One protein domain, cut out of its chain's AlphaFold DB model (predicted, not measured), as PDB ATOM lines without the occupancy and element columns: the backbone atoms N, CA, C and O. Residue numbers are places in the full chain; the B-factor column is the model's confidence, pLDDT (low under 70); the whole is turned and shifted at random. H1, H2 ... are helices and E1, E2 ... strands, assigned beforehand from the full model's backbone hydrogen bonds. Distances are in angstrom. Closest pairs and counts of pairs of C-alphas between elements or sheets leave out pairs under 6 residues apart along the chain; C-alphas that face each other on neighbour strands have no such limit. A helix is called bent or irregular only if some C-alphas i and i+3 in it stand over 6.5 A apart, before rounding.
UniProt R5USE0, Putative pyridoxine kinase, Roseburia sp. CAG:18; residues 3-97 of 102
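This is residues 3 to 97 of the 102 residues of the protein "Putative pyridoxine kinase" of Roseburia sp. CAG:18 (UniProt R5USE0). A small twisted sheet, chiefly the long hairpin of E2 and E3 with short E1 beside E2, is covered on one face by the long helix H2 and left bare on the other. H1 packs beside H2 and reaches E1, while short H3 packs on H2 away from the sheet. The printed part has 95 residues, in the order E1, E2, E3, H1, H2, H3; the antiparallel sheet runs E1, E2, E3, and the class is mixed, helices and strands. It is compact, with a radius of gyration of the C-alphas of 13.3 A, and flat, spanning 38 by 34 by 17 A.

E1 (residues 3 to 6), E2 (14 to 21) and E3 (24 to 31) form a meander, each strand the antiparallel neighbour of the one before. N 16 and O 5 are 2.8 A apart, N 17 and O 28 2.9 A, both within hydrogen-bond range. H2 (58 to 79) runs along the strands at a height over the sheet of 8.8 A, with the C-alphas of Tyr 26 and Glu 59 closest to E3, 5.9 A. With H1 (40 to 53) it makes two layers, helices on one face of a sheet. H1 and H2 touch, closest at the C-alphas of Leu 48 and Ala 61, 5.2 A, opposite ways at a shallow tilt of 34 degrees, only just short of steep. H2, with residues 64 to 72 alone, touches H3 (90 to 96), closest at the C-alphas of Phe 68 and Asp 95, 6.4 A. Every O i to N i+4 pair is within hydrogen-bond range in H1 and H2; H3 has 0 of 3, but 3 of 4 O i to N i+3 pairs.

E1 begins at C-alpha 3 (-24.688, -43.272, 27.891) and is 9.2 A long; E2 is 22.6 A, E3 23.5 A, H1 20.1 A and H2 31.7 A. H3, 10.8 A, ends at C-alpha 96 (-12.710, -39.274, 41.561) and is irregular, C-alphas 91 and 94 being 7.3 A apart.

The C-alphas farthest apart, Ala 22 and Glu 79, are 40.4 A apart. The printed part has no cut and no long link, and no printed residue is under 70 in pLDDT.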
ATOM      1  N   THR A   3     -24.185 -43.117  26.519       88.00
ATOM      2  CA  THR A   3     -24.688 -43.272  27.891       88.00
ATOM      3  C   THR A   3     -26.195 -43.509  27.858       88.00
ATOM      4  O   THR A   3     -26.848 -43.174  26.868       88.00
ATOM      5  N   GLY A   4     -26.753 -44.103  28.913       85.62
ATOM      6  CA  GLY A   4     -28.203 -44.266  29.037       85.62
ATOM      7  C   GLY A   4     -28.803 -45.357  28.146       85.62
ATOM      8  O   GLY A   4     -29.996 -45.307  27.849       85.62
ATOM      9  N   VAL A   5     -28.015 -46.339  27.693       90.25
ATOM     10  CA  VAL A   5     -28.525 -47.405  26.818       90.25
ATOM     11  C   VAL A   5     -29.296 -48.433  27.645       90.25
ATOM     12  O   VAL A   5     -28.707 -49.143  28.455       90.25
ATOM     13  N   LYS A   6     -30.608 -48.528  27.416       90.75
ATOM     14  CA  LYS A   6     -31.507 -49.510  28.042       90.75
ATOM     15  C   LYS A   6     -31.877 -50.612  27.050       90.75
ATOM     16  O   LYS A   6     -32.388 -50.318  25.967       90.75
ATOM     17  N   CYS A   7     -31.692 -51.873  27.431       86.31
ATOM     18  CA  CYS A   7     -32.148 -53.013  26.637       86.31
ATOM     19  C   CYS A   7     -33.678 -53.170  26.714       86.31
ATOM     20  O   CYS A   7     -34.298 -53.041  27.773       86.31
ATOM     21  N   ARG A   8     -34.321 -53.431  25.569       85.56
ATOM     22  CA  ARG A   8     -35.782 -53.570  25.489       85.56
ATOM     23  C   ARG A   8     -36.212 -54.957  25.975       85.56
ATOM     24  O   ARG A   8     -35.702 -55.956  25.488       85.56
ATOM     25  N   GLY A   9     -37.212 -55.012  26.857       80.81
ATOM     26  CA  GLY A   9     -37.853 -56.269  27.278       80.81
ATOM     27  C   GLY A   9     -37.207 -56.981  28.471       80.81
ATOM     28  O   GLY A   9     -37.613 -58.095  28.794       80.81
ATOM     29  N   GLU A  10     -36.240 -56.361  29.149       82.88
ATOM     30  CA  GLU A  10     -35.642 -56.925  30.363       82.88
ATOM     31  C   GLU A  10     -36.553 -56.771  31.589       82.88
ATOM     32  O   GLU A  10     -37.105 -55.699  31.839       82.88
ATOM     33  N   LYS A  11     -36.681 -57.847  32.380       78.38
ATOM     34  CA  LYS A  11     -37.437 -57.851  33.649       78.38
ATOM     35  C   LYS A  11     -36.765 -57.009  34.737       78.38
ATOM     36  O   LYS A  11     -37.454 -56.413  35.557       78.38
ATOM     37  N   HIS A  12     -35.435 -56.969  34.727       81.44
ATOM     38  CA  HIS A  12     -34.610 -56.161  35.621       81.44
ATOM     39  C   HIS A  12     -33.769 -55.234  34.751       81.44
ATOM     40  O   HIS A  12     -32.666 -55.616  34.370       81.44
ATOM     41  N   PRO A  13     -34.320 -54.080  34.339       87.44
ATOM     42  CA  PRO A  13     -33.626 -53.207  33.413       87.44
ATOM     43  C   PRO A  13     -32.331 -52.693  34.037       87.44
ATOM     44  O   PRO A  13     -32.294 -52.299  35.204       87.44
ATOM     45  N   VAL A  14     -31.292 -52.643  33.218       91.44
ATOM     46  CA  VAL A  14     -30.023 -51.987  33.528       91.44
ATOM     47  C   VAL A  14     -29.734 -50.900  32.499       91.44
ATOM     48  O   VAL A  14     -30.368 -50.828  31.439       91.44
ATOM     49  N   ILE A  15     -28.801 -50.014  32.834       91.12
ATOM     50  CA  ILE A  15     -28.291 -48.986  31.928       91.12
ATOM     51  C   ILE A  15     -26.846 -49.294  31.582       91.12
ATOM     52  O   ILE A  15     -26.014 -49.501  32.464       91.12
ATOM     53  N   TYR A  16     -26.546 -49.258  30.288       91.44
ATOM     54  CA  TYR A  16     -25.195 -49.379  29.774       91.44
ATOM     55  C   TYR A  16     -24.606 -48.013  29.428       91.44
ATOM     56  O   TYR A  16     -25.198 -47.208  28.698       91.44
ATOM     57  N   ASN A  17     -23.387 -47.798  29.912       90.88
ATOM     58  CA  ASN A  17     -22.482 -46.749  29.465       90.88
ATOM     59  C   ASN A  17     -21.372 -47.391  28.635       90.88
ATOM     60  O   ASN A  17     -20.732 -48.334  29.090       90.88
ATOM     61  N   ILE A  18     -21.161 -46.914  27.412       91.38
ATOM     62  CA  ILE A  18     -20.358 -47.580  26.387       91.38
ATOM     63  C   ILE A  18     -19.336 -46.598  25.808       91.38
ATOM     64  O   ILE A  18     -19.686 -45.492  25.392       91.38
ATOM     65  N   ALA A  19     -18.078 -47.012  25.670       91.88
ATOM     66  CA  ALA A  19     -17.123 -46.338  24.796       91.88
ATOM     67  C   ALA A  19     -16.576 -47.313  23.756       91.88
ATOM     68  O   ALA A  19     -16.113 -48.402  24.080       91.88
ATOM     69  N   ALA A  20     -16.618 -46.887  22.498       92.06
ATOM     70  CA  ALA A  20     -15.990 -47.585  21.391       92.06
ATOM     71  C   ALA A  20     -14.696 -46.858  21.023       92.06
ATOM     72  O   ALA A  20     -14.673 -45.630  20.919       92.06
ATOM     73  N   THR A  21     -13.632 -47.627  20.837       90.56
ATOM     74  CA  THR A  21     -12.303 -47.165  20.427       90.56
ATOM     75  C   THR A  21     -11.796 -48.050  19.292       90.56
ATOM     76  O   THR A  21     -12.384 -49.094  19.012       90.56
ATOM     77  N   ALA A  22     -10.666 -47.690  18.679       92.31
ATOM     78  CA  ALA A  22      -9.993 -48.565  17.716       92.31
ATOM     79  C   ALA A  22      -9.579 -49.925  18.318       92.31
ATOM     80  O   ALA A  22      -9.458 -50.903  17.590       92.31
ATOM     81  N   ASN A  23      -9.405 -49.996  19.644       89.94
ATOM     82  CA  ASN A  23      -8.929 -51.187  20.351       89.94
ATOM     83  C   ASN A  23     -10.064 -52.071  20.889       89.94
ATOM     84  O   ASN A  23      -9.795 -53.131  21.445       89.94
ATOM     85  N   GLY A  24     -11.323 -51.644  20.756       92.56
ATOM     86  CA  GLY A  24     -12.465 -52.407  21.250       92.56
ATOM     87  C   GLY A  24     -13.610 -51.558  21.785       92.56
ATOM     88  O   GLY A  24     -13.578 -50.322  21.767       92.56
ATOM     89  N   ILE A  25     -14.633 -52.265  22.261       93.38
ATOM     90  CA  ILE A  25     -15.845 -51.710  22.862       93.38
ATOM     91  C   ILE A  25     -15.841 -52.053  24.348       93.38
ATOM     92  O   ILE A  25     -15.844 -53.223  24.722       93.38
ATOM     93  N   TYR A  26     -15.895 -51.022  25.178       92.38
ATOM     94  CA  TYR A  26     -15.913 -51.118  26.629       92.38
ATOM     95  C   TYR A  26     -17.282 -50.691  27.137       92.38
ATOM     96  O   TYR A  26     -17.858 -49.725  26.627       92.38
ATOM     97  N   ARG A  27     -17.813 -51.406  28.130       90.75
ATOM     98  CA  ARG A  27     -19.126 -51.115  28.708       90.75
ATOM     99  C   ARG A  27     -19.111 -51.231  30.224       90.75
ATOM    100  O   ARG A  27     -18.468 -52.122  30.765       90.75
ATOM    101  N   HIS A  28     -19.882 -50.375  30.878       91.06
ATOM    102  CA  HIS A  28     -20.239 -50.510  32.282       91.06
ATOM    103  C   HIS A  28     -21.754 -50.600  32.419       91.06
ATOM    104  O   HIS A  28     -22.487 -49.834  31.791       91.06
ATOM    105  N   GLU A  29     -22.187 -51.552  33.235       92.06
ATOM    106  CA  GLU A  29     -23.576 -51.771  33.604       92.06
ATOM    107  C   GLU A  29     -23.850 -51.120  34.958       92.06
ATOM    108  O   GLU A  29     -23.119 -51.354  35.920       92.06
ATOM    109  N   SER A  30     -24.914 -50.328  35.029       87.88
ATOM    110  CA  SER A  30     -25.403 -49.719  36.262       87.88
ATOM    111  C   SER A  30     -26.893 -50.001  36.460       87.88
ATOM    112  O   SER A  30     -27.611 -50.197  35.471       87.88
ATOM    113  N   PRO A  31     -27.399 -49.953  37.706       88.62
ATOM    114  CA  PRO A  31     -28.832 -50.039  37.965       88.62
ATOM    115  C   PRO A  31     -29.625 -49.036  37.118       88.62
ATOM    116  O   PRO A  31     -29.229 -47.876  36.977       88.62
ATOM    117  N   PHE A  32     -30.754 -49.470  36.557       89.12
ATOM    118  CA  PHE A  32     -31.706 -48.540  35.961       89.12
ATOM    119  C   PHE A  32     -32.501 -47.846  37.062       89.12
ATOM    120  O   PHE A  32     -33.178 -48.489  37.865       89.12
ATOM    121  N   PHE A  33     -32.463 -46.522  37.042       85.62
ATOM    122  CA  PHE A  33     -33.344 -45.688  37.839       85.62
ATOM    123  C   PHE A  33     -34.482 -45.216  36.935       85.62
ATOM    124  O   PHE A  33     -34.227 -44.668  35.866       85.62
ATOM    125  N   ASP A  34     -35.735 -45.426  37.346       86.75
ATOM    126  CA  ASP A  34     -36.930 -45.079  36.557       86.75
ATOM    127  C   ASP A  34     -37.234 -43.564  36.584       86.75
ATOM    128  O   ASP A  34     -38.351 -43.114  36.831       86.75
ATOM    129  N   ARG A  35     -36.188 -42.749  36.402       87.69
ATOM    130  CA  ARG A  35     -36.208 -41.287  36.348       87.69
ATOM    131  C   ARG A  35     -35.039 -40.793  35.493       87.69
ATOM    132  O   ARG A  35     -33.943 -41.344  35.543       87.69
ATOM    133  N   SER A  36     -35.266 -39.725  34.735       88.56
ATOM    134  CA  SER A  36     -34.216 -39.038  33.977       88.56
ATOM    135  C   SER A  36     -33.683 -37.831  34.746       88.56
ATOM    136  O   SER A  36     -34.458 -37.060  35.312       88.56
ATOM    137  N   PHE A  37     -32.362 -37.657  34.714       92.50
ATOM    138  CA  PHE A  37     -31.661 -36.550  35.357       92.50
ATOM    139  C   PHE A  37     -30.804 -35.793  34.345       92.50
ATOM    140  O   PHE A  37     -30.085 -36.401  33.542       92.50
ATOM    141  N   SER A  38     -30.889 -34.466  34.388       93.31
ATOM    142  CA  SER A  38     -30.147 -33.577  33.489       93.31
ATOM    143  C   SER A  38     -28.640 -33.656  33.758       93.31
ATOM    144  O   SER A  38     -28.220 -33.888  34.887       93.31
ATOM    145  N   GLY A  39     -27.815 -33.501  32.720       92.50
ATOM    146  CA  GLY A  39     -26.353 -33.426  32.860       92.50
ATOM    147  C   GLY A  39     -25.627 -34.743  33.168       92.50
ATOM    148  O   GLY A  39     -24.403 -34.760  33.240       92.50
ATOM    149  N   THR A  40     -26.326 -35.877  33.297       92.69
ATOM    150  CA  THR A  40     -25.685 -37.185  33.560       92.69
ATOM    151  C   THR A  40     -24.688 -37.599  32.472       92.69
ATOM    152  O   THR A  40     -23.621 -38.130  32.777       92.69
ATOM    153  N   GLY A  41     -24.994 -37.300  31.206       92.44
ATOM    154  CA  GLY A  41     -24.063 -37.519  30.099       92.44
ATOM    155  C   GLY A  41     -22.851 -36.589  30.126       92.44
ATOM    156  O   GLY A  41     -21.745 -37.042  29.828       92.44
ATOM    157  N   ASP A  42     -23.038 -35.335  30.544       95.44
ATOM    158  CA  ASP A  42     -21.946 -34.368  30.690       95.44
ATOM    159  C   ASP A  42     -20.981 -34.823  31.787       95.44
ATOM    160  O   ASP A  42     -19.782 -34.921  31.544       95.44
ATOM    161  N   LEU A  43     -21.503 -35.229  32.949       94.88
ATOM    162  CA  LEU A  43     -20.701 -35.781  34.045       94.88
ATOM    163  C   LEU A  43     -19.916 -37.025  33.613       94.88
ATOM    164  O   LEU A  43     -18.719 -37.123  33.888       94.88
ATOM    165  N   PHE A  44     -20.557 -37.955  32.896       93.94
ATOM    166  CA  PHE A  44     -19.881 -39.154  32.393       93.94
ATOM    167  C   PHE A  44     -18.719 -38.782  31.466       93.94
ATOM    168  O   PHE A  44     -17.607 -39.299  31.600       93.94
ATOM    169  N   ALA A  45     -18.970 -37.867  30.527       94.44
ATOM    170  CA  ALA A  45     -17.973 -37.404  29.576       94.44
ATOM    171  C   ALA A  45     -16.824 -36.653  30.262       94.44
ATOM    172  O   ALA A  45     -15.664 -36.904  29.933       94.44
ATOM    173  N   SER A  46     -17.123 -35.793  31.240       95.88
ATOM    174  CA  SER A  46     -16.128 -35.053  32.019       95.88
ATOM    175  C   SER A  46     -15.202 -35.986  32.794       95.88
ATOM    176  O   SER A  46     -13.983 -35.833  32.702       95.88
ATOM    177  N   VAL A  47     -15.746 -36.985  33.502       95.50
ATOM    178  CA  VAL A  47     -14.930 -37.955  34.245       95.50
ATOM    179  C   VAL A  47     -14.079 -38.780  33.291       95.50
ATOM    180  O   VAL A  47     -12.869 -38.875  33.498       95.50
ATOM    181  N   LEU A  48     -14.660 -39.318  32.212       94.00
ATOM    182  CA  LEU A  48     -13.887 -40.098  31.246       94.00
ATOM    183  C   LEU A  48     -12.751 -39.265  30.641       94.00
ATOM    184  O   LEU A  48     -11.612 -39.727  30.582       94.00
ATOM    185  N   CYS A  49     -13.046 -38.038  30.210       95.12
ATOM    186  CA  CYS A  49     -12.053 -37.138  29.640       95.12
ATOM    187  C   CYS A  49     -10.925 -36.867  30.644       95.12
ATOM    188  O   CYS A  49      -9.756 -37.058  30.312       95.12
ATOM    189  N   GLY A  50     -11.267 -36.511  31.886       95.44
ATOM    190  CA  GLY A  50     -10.295 -36.290  32.956       95.44
ATOM    191  C   GLY A  50      -9.403 -37.511  33.199       95.44
ATOM    192  O   GLY A  50      -8.179 -37.393  33.206       95.44
ATOM    193  N   CYS A  51      -9.990 -38.704  33.294       94.88
ATOM    194  CA  CYS A  51      -9.253 -39.958  33.456       94.88
ATOM    195  C   CYS A  51      -8.277 -40.204  32.299       94.88
ATOM    196  O   CYS A  51      -7.099 -40.485  32.525       94.88
ATOM    197  N   ARG A  52      -8.732 -40.028  31.052       93.12
ATOM    198  CA  ARG A  52      -7.886 -40.206  29.864       93.12
ATOM    199  C   ARG A  52      -6.730 -39.209  29.827       93.12
ATOM    200  O   ARG A  52      -5.626 -39.604  29.465       93.12
ATOM    201  N   THR A  53      -6.941 -37.960  30.254       95.00
ATOM    202  CA  THR A  53      -5.851 -36.970  30.364       95.00
ATOM    203  C   THR A  53      -4.829 -37.315  31.449       95.00
ATOM    204  O   THR A  53      -3.664 -36.958  31.311       95.00
ATOM    205  N   LYS A  54      -5.229 -38.066  32.482       93.19
ATOM    206  CA  LYS A  54      -4.338 -38.604  33.523       93.19
ATOM    207  C   LYS A  54      -3.649 -39.920  33.125       93.19
ATOM    208  O   LYS A  54      -2.939 -40.500  33.935       93.19
ATOM    209  N   GLY A  55      -3.860 -40.411  31.903       93.50
ATOM    210  CA  GLY A  55      -3.260 -41.656  31.412       93.50
ATOM    211  C   GLY A  55      -4.004 -42.940  31.801       93.50
ATOM    212  O   GLY A  55      -3.604 -44.015  31.357       93.50
ATOM    213  N   MET A  56      -5.111 -42.855  32.546       93.88
ATOM    214  CA  MET A  56      -5.943 -44.014  32.900       93.88
ATOM    215  C   MET A  56      -6.524 -44.663  31.641       93.88
ATOM    216  O   MET A  56      -6.957 -43.951  30.730       93.88
ATOM    217  N   CYS A  57      -6.554 -45.998  31.565       93.19
ATOM    218  CA  CYS A  57      -7.074 -46.702  30.394       93.19
ATOM    219  C   CYS A  57      -8.592 -46.476  30.208       93.19
ATOM    220  O   CYS A  57      -9.297 -46.058  31.121       93.19
ATOM    221  N   THR A  58      -9.106 -46.703  28.994       92.94
ATOM    222  CA  THR A  58     -10.524 -46.435  28.677       92.94
ATOM    223  C   THR A  58     -11.485 -47.287  29.507       92.94
ATOM    224  O   THR A  58     -12.553 -46.807  29.875       92.94
ATOM    225  N   GLU A  59     -11.113 -48.532  29.795       92.56
ATOM    226  CA  GLU A  59     -11.926 -49.461  30.579       92.56
ATOM    227  C   GLU A  59     -12.105 -48.972  32.020       92.56
ATOM    228  O   GLU A  59     -13.238 -48.766  32.462       92.56
ATOM    229  N   ASP A  60     -10.996 -48.669  32.699       93.12
ATOM    230  CA  ASP A  60     -10.996 -48.134  34.065       93.12
ATOM    231  C   ASP A  60     -11.725 -46.789  34.143       93.12
ATOM    232  O   ASP A  60     -12.526 -46.553  35.049       93.12
ATOM    233  N   ALA A  61     -11.524 -45.926  33.144       94.62
ATOM    234  CA  ALA A  61     -12.166 -44.620  33.086       94.62
ATOM    235  C   ALA A  61     -13.700 -44.727  32.979       94.62
ATOM    236  O   ALA A  61     -14.421 -43.966  33.628       94.62
ATOM    237  N   ILE A  62     -14.221 -45.669  32.182       93.75
ATOM    238  CA  ILE A  62     -15.669 -45.928  32.087       93.75
ATOM    239  C   ILE A  62     -16.202 -46.498  33.397       93.75
ATOM    240  O   ILE A  62     -17.293 -46.115  33.824       93.75
ATOM    241  N   LEU A  63     -15.458 -47.412  34.022       92.50
ATOM    242  CA  LEU A  63     -15.842 -48.013  35.293       92.50
ATOM    243  C   LEU A  63     -15.940 -46.951  36.394       92.50
ATOM    244  O   LEU A  63     -16.928 -46.929  37.129       92.50
ATOM    245  N   LEU A  64     -14.956 -46.055  36.481       94.38
ATOM    246  CA  LEU A  64     -14.949 -44.951  37.436       94.38
ATOM    247  C   LEU A  64     -16.107 -43.978  37.179       94.38
ATOM    248  O   LEU A  64     -16.884 -43.696  38.090       94.38
ATOM    249  N   ALA A  65     -16.281 -43.528  35.931       94.38
ATOM    250  CA  ALA A  65     -17.376 -42.633  35.557       94.38
ATOM    251  C   ALA A  65     -18.754 -43.247  35.851       94.38
ATOM    252  O   ALA A  65     -19.637 -42.578  36.388       94.38
ATOM    253  N   GLY A  66     -18.933 -44.533  35.541       92.44
ATOM    254  CA  GLY A  66     -20.174 -45.264  35.777       92.44
ATOM    255  C   GLY A  66     -20.510 -45.435  37.259       92.44
ATOM    256  O   GLY A  66     -21.657 -45.204  37.653       92.44
ATOM    257  N   LYS A  67     -19.521 -45.767  38.098       92.06
ATOM    258  CA  LYS A  67     -19.691 -45.865  39.558       92.06
ATOM    259  C   LYS A  67     -20.049 -44.517  40.181       92.06
ATOM    260  O   LYS A  67     -21.052 -44.435  40.888       92.06
ATOM    261  N   PHE A  68     -19.291 -43.470  39.853       94.75
ATOM    262  CA  PHE A  68     -19.541 -42.102  40.316       94.75
ATOM    263  C   PHE A  68     -20.977 -41.648  40.010       94.75
ATOM    264  O   PHE A  68     -21.696 -41.167  40.890       94.75
ATOM    265  N   LEU A  69     -21.442 -41.875  38.778       94.12
ATOM    266  CA  LEU A  69     -22.817 -41.571  38.379       94.12
ATOM    267  C   LEU A  69     -23.852 -42.429  39.103       94.12
ATOM    268  O   LEU A  69     -24.875 -41.904  39.532       94.12
ATOM    269  N   SER A  70     -23.596 -43.726  39.268       92.12
ATOM    270  CA  SER A  70     -24.519 -44.634  39.955       92.12
ATOM    271  C   SER A  70     -24.737 -44.230  41.414       92.12
ATOM    272  O   SER A  70     -25.875 -44.230  41.885       92.12
ATOM    273  N   HIS A  71     -23.672 -43.837  42.121       93.19
ATOM    274  CA  HIS A  71     -23.764 -43.309  43.483       93.19
ATOM    275  C   HIS A  71     -24.537 -41.986  43.527       93.19
ATOM    276  O   HIS A  71     -25.490 -41.861  44.300       93.19
ATOM    277  N   SER A  72     -24.191 -41.052  42.637       95.25
ATOM    278  CA  SER A  72     -24.836 -39.738  42.541       95.25
ATOM    279  C   SER A  72     -26.338 -39.861  42.279       95.25
ATOM    280  O   SER A  72     -27.151 -39.272  42.990       95.25
ATOM    281  N   ILE A  73     -26.743 -40.682  41.304       94.38
ATOM    282  CA  ILE A  73     -28.158 -40.919  40.987       94.38
ATOM    283  C   ILE A  73     -28.866 -41.622  42.151       94.38
ATOM    284  O   ILE A  73     -29.985 -41.248  42.503       94.38
ATOM    285  N   GLY A  74     -28.220 -42.610  42.776       93.69
ATOM    286  CA  GLY A  74     -28.775 -43.325  43.923       93.69
ATOM    287  C   GLY A  74     -29.097 -42.405  45.103       93.69
ATOM    288  O   GLY A  74     -30.153 -42.552  45.718       93.69
ATOM    289  N   ASP A  75     -28.231 -41.438  45.404       95.38
ATOM    290  CA  ASP A  75     -28.484 -40.409  46.422       95.38
ATOM    291  C   ASP A  75     -29.592 -39.439  46.003       95.38
ATOM    292  O   ASP A  75     -30.530 -39.204  46.762       95.38
ATOM    293  N   THR A  76     -29.557 -38.977  44.752       95.44
ATOM    294  CA  THR A  76     -30.580 -38.084  44.179       95.44
ATOM    295  C   THR A  76     -31.984 -38.691  44.267       95.44
ATOM    296  O   THR A  76     -32.963 -38.010  44.577       95.44
ATOM    297  N   MET A  77     -32.099 -40.001  44.026       93.56
ATOM    298  CA  MET A  77     -33.351 -40.745  44.170       93.56
ATOM    299  C   MET A  77     -33.822 -40.815  45.626       93.56
ATOM    300  O   MET A  77     -35.020 -40.688  45.871       93.56
ATOM    301  N   LYS A  78     -32.904 -40.993  46.587       94.19
ATOM    302  CA  LYS A  78     -33.230 -41.034  48.024       94.19
ATOM    303  C   LYS A  78     -33.731 -39.686  48.536       94.19
ATOM    304  O   LYS A  78     -34.678 -39.657  49.314       94.19
ATOM    305  N   GLU A  79     -33.127 -38.590  48.085       94.12
ATOM    306  CA  GLU A  79     -33.530 -37.228  48.467       94.12
ATOM    307  C   GLU A  79     -34.734 -36.708  47.671       94.12
ATOM    308  O   GLU A  79     -35.284 -35.653  47.979       94.12
ATOM    309  N   ASN A  80     -35.186 -37.471  46.672       92.00
ATOM    310  CA  ASN A  80     -36.280 -37.113  45.779       92.00
ATOM    311  C   ASN A  80     -36.068 -35.761  45.065       92.00
ATOM    312  O   ASN A  80     -37.032 -35.053  44.761       92.00
ATOM    313  N   THR A  81     -34.816 -35.424  44.752       91.19
ATOM    314  CA  THR A  81     -34.457 -34.191  44.043       91.19
ATOM    315  C   THR A  81     -35.118 -34.153  42.651       91.19
ATOM    316  O   THR A  81     -35.189 -35.186  41.961       91.19
ATOM    317  N   PRO A  82     -35.635 -32.992  42.201       92.38
ATOM    318  CA  PRO A  82     -36.186 -32.837  40.858       92.38
ATOM    319  C   PRO A  82     -35.155 -33.151  39.766       92.38
ATOM    320  O   PRO A  82     -34.051 -32.623  39.766       92.38
ATOM    321  N   GLY A  83     -35.535 -33.943  38.759       89.75
ATOM    322  CA  GLY A  83     -34.594 -34.383  37.714       89.75
ATOM    323  C   GLY A  83     -33.976 -33.262  36.859       89.75
ATOM    324  O   GLY A  83     -32.918 -33.440  36.254       89.75
ATOM    325  N   ARG A  84     -34.620 -32.090  36.807       93.12
ATOM    326  CA  ARG A  84     -34.103 -30.902  36.110       93.12
ATOM    327  C   ARG A  84     -32.920 -30.246  36.830       93.12
ATOM    328  O   ARG A  84     -32.151 -29.554  36.176       93.12
ATOM    329  N   ASP A  85     -32.776 -30.492  38.131       94.88
ATOM    330  CA  ASP A  85     -31.706 -29.919  38.954       94.88
ATOM    331  C   ASP A  85     -30.406 -30.738  38.819       94.88
ATOM    332  O   ASP A  85     -29.362 -30.353  39.335       94.88
ATOM    333  N   GLY A  86     -30.452 -31.849  38.074       94.75
ATOM    334  CA  GLY A  86     -29.320 -32.741  37.855       94.75
ATOM    335  C   GLY A  86     -29.252 -33.848  38.900       94.75
ATOM    336  O   GLY A  86     -30.283 -34.389  39.297       94.75
ATOM    337  N   VAL A  87     -28.036 -34.228  39.289       96.00
ATOM    338  CA  VAL A  87     -27.777 -35.273  40.289       96.00
ATOM    339  C   VAL A  87     -26.926 -34.718  41.426       96.00
ATOM    340  O   VAL A  87     -26.084 -33.858  41.195       96.00
ATOM    341  N   ASN A  88     -27.103 -35.257  42.628       96.19
ATOM    342  CA  ASN A  88     -26.366 -34.918  43.844       96.19
ATOM    343  C   ASN A  88     -24.926 -35.469  43.805       96.19
ATOM    344  O   ASN A  88     -24.574 -36.375  44.564       96.19
ATOM    345  N   PHE A  89     -24.092 -34.996  42.882       96.19
ATOM    346  CA  PHE A  89     -22.762 -35.567  42.659       96.19
ATOM    347  C   PHE A  89     -21.687 -35.019  43.603       96.19
ATOM    348  O   PHE A  89     -20.639 -35.643  43.767       96.19
ATOM    349  N   GLU A  90     -21.920 -33.873  44.242       95.69
ATOM    350  CA  GLU A  90     -20.931 -33.162  45.057       95.69
ATOM    351  C   GLU A  90     -20.414 -34.027  46.211       95.69
ATOM    352  O   GLU A  90     -19.219 -34.027  46.506       95.69
ATOM    353  N   LYS A  91     -21.295 -34.835  46.813       93.75
ATOM    354  CA  LYS A  91     -20.960 -35.785  47.887       93.75
ATOM    355  C   LYS A  91     -20.014 -36.898  47.427       93.75
ATOM    356  O   LYS A  91     -19.304 -37.473  48.247       93.75
ATOM    357  N   PHE A  92     -20.005 -37.194  46.129       95.31
ATOM    358  CA  PHE A  92     -19.276 -38.307  45.520       95.31
ATOM    359  C   PHE A  92     -18.039 -37.858  44.744       95.31
ATOM    360  O   PHE A  92     -17.349 -38.689  44.165       95.31
ATOM    361  N   LEU A  93     -17.693 -36.565  44.752       95.12
ATOM    362  CA  LEU A  93     -16.458 -36.077  44.121       95.12
ATOM    363  C   LEU A  93     -15.200 -36.759  44.678       95.12
ATOM    364  O   LEU A  93     -14.204 -36.882  43.966       95.12
ATOM    365  N   ILE A  94     -15.253 -37.240  45.924       92.69
ATOM    366  CA  ILE A  94     -14.167 -38.002  46.549       92.69
ATOM    367  C   ILE A  94     -13.840 -39.299  45.792       92.69
ATOM    368  O   ILE A  94     -12.668 -39.671  45.718       92.69
ATOM    369  N   ASP A  95     -14.833 -39.925  45.145       88.88
ATOM    370  CA  ASP A  95     -14.650 -41.145  44.349       88.88
ATOM    371  C   ASP A  95     -13.676 -40.905  43.180       88.88
ATOM    372  O   ASP A  95     -13.000 -41.826  42.738       88.88
ATOM    373  N   LEU A  96     -13.557 -39.658  42.701       91.81
ATOM    374  CA  LEU A  96     -12.710 -39.274  41.561       91.81
ATOM    375  C   LEU A  96     -11.251 -38.965  41.940       91.81
ATOM    376  O   LEU A  96     -10.409 -38.756  41.060       91.81
ATOM    377  N   ILE A  97     -10.954 -38.873  43.238       84.25
ATOM    378  CA  ILE A  97      -9.624 -38.534  43.769       84.25
ATOM    379  C   ILE A  97      -8.873 -39.803  44.201       84.25
ATOM    380  O   ILE A  97      -7.638 -39.838  44.156       84.25
TER     381      ILE A  97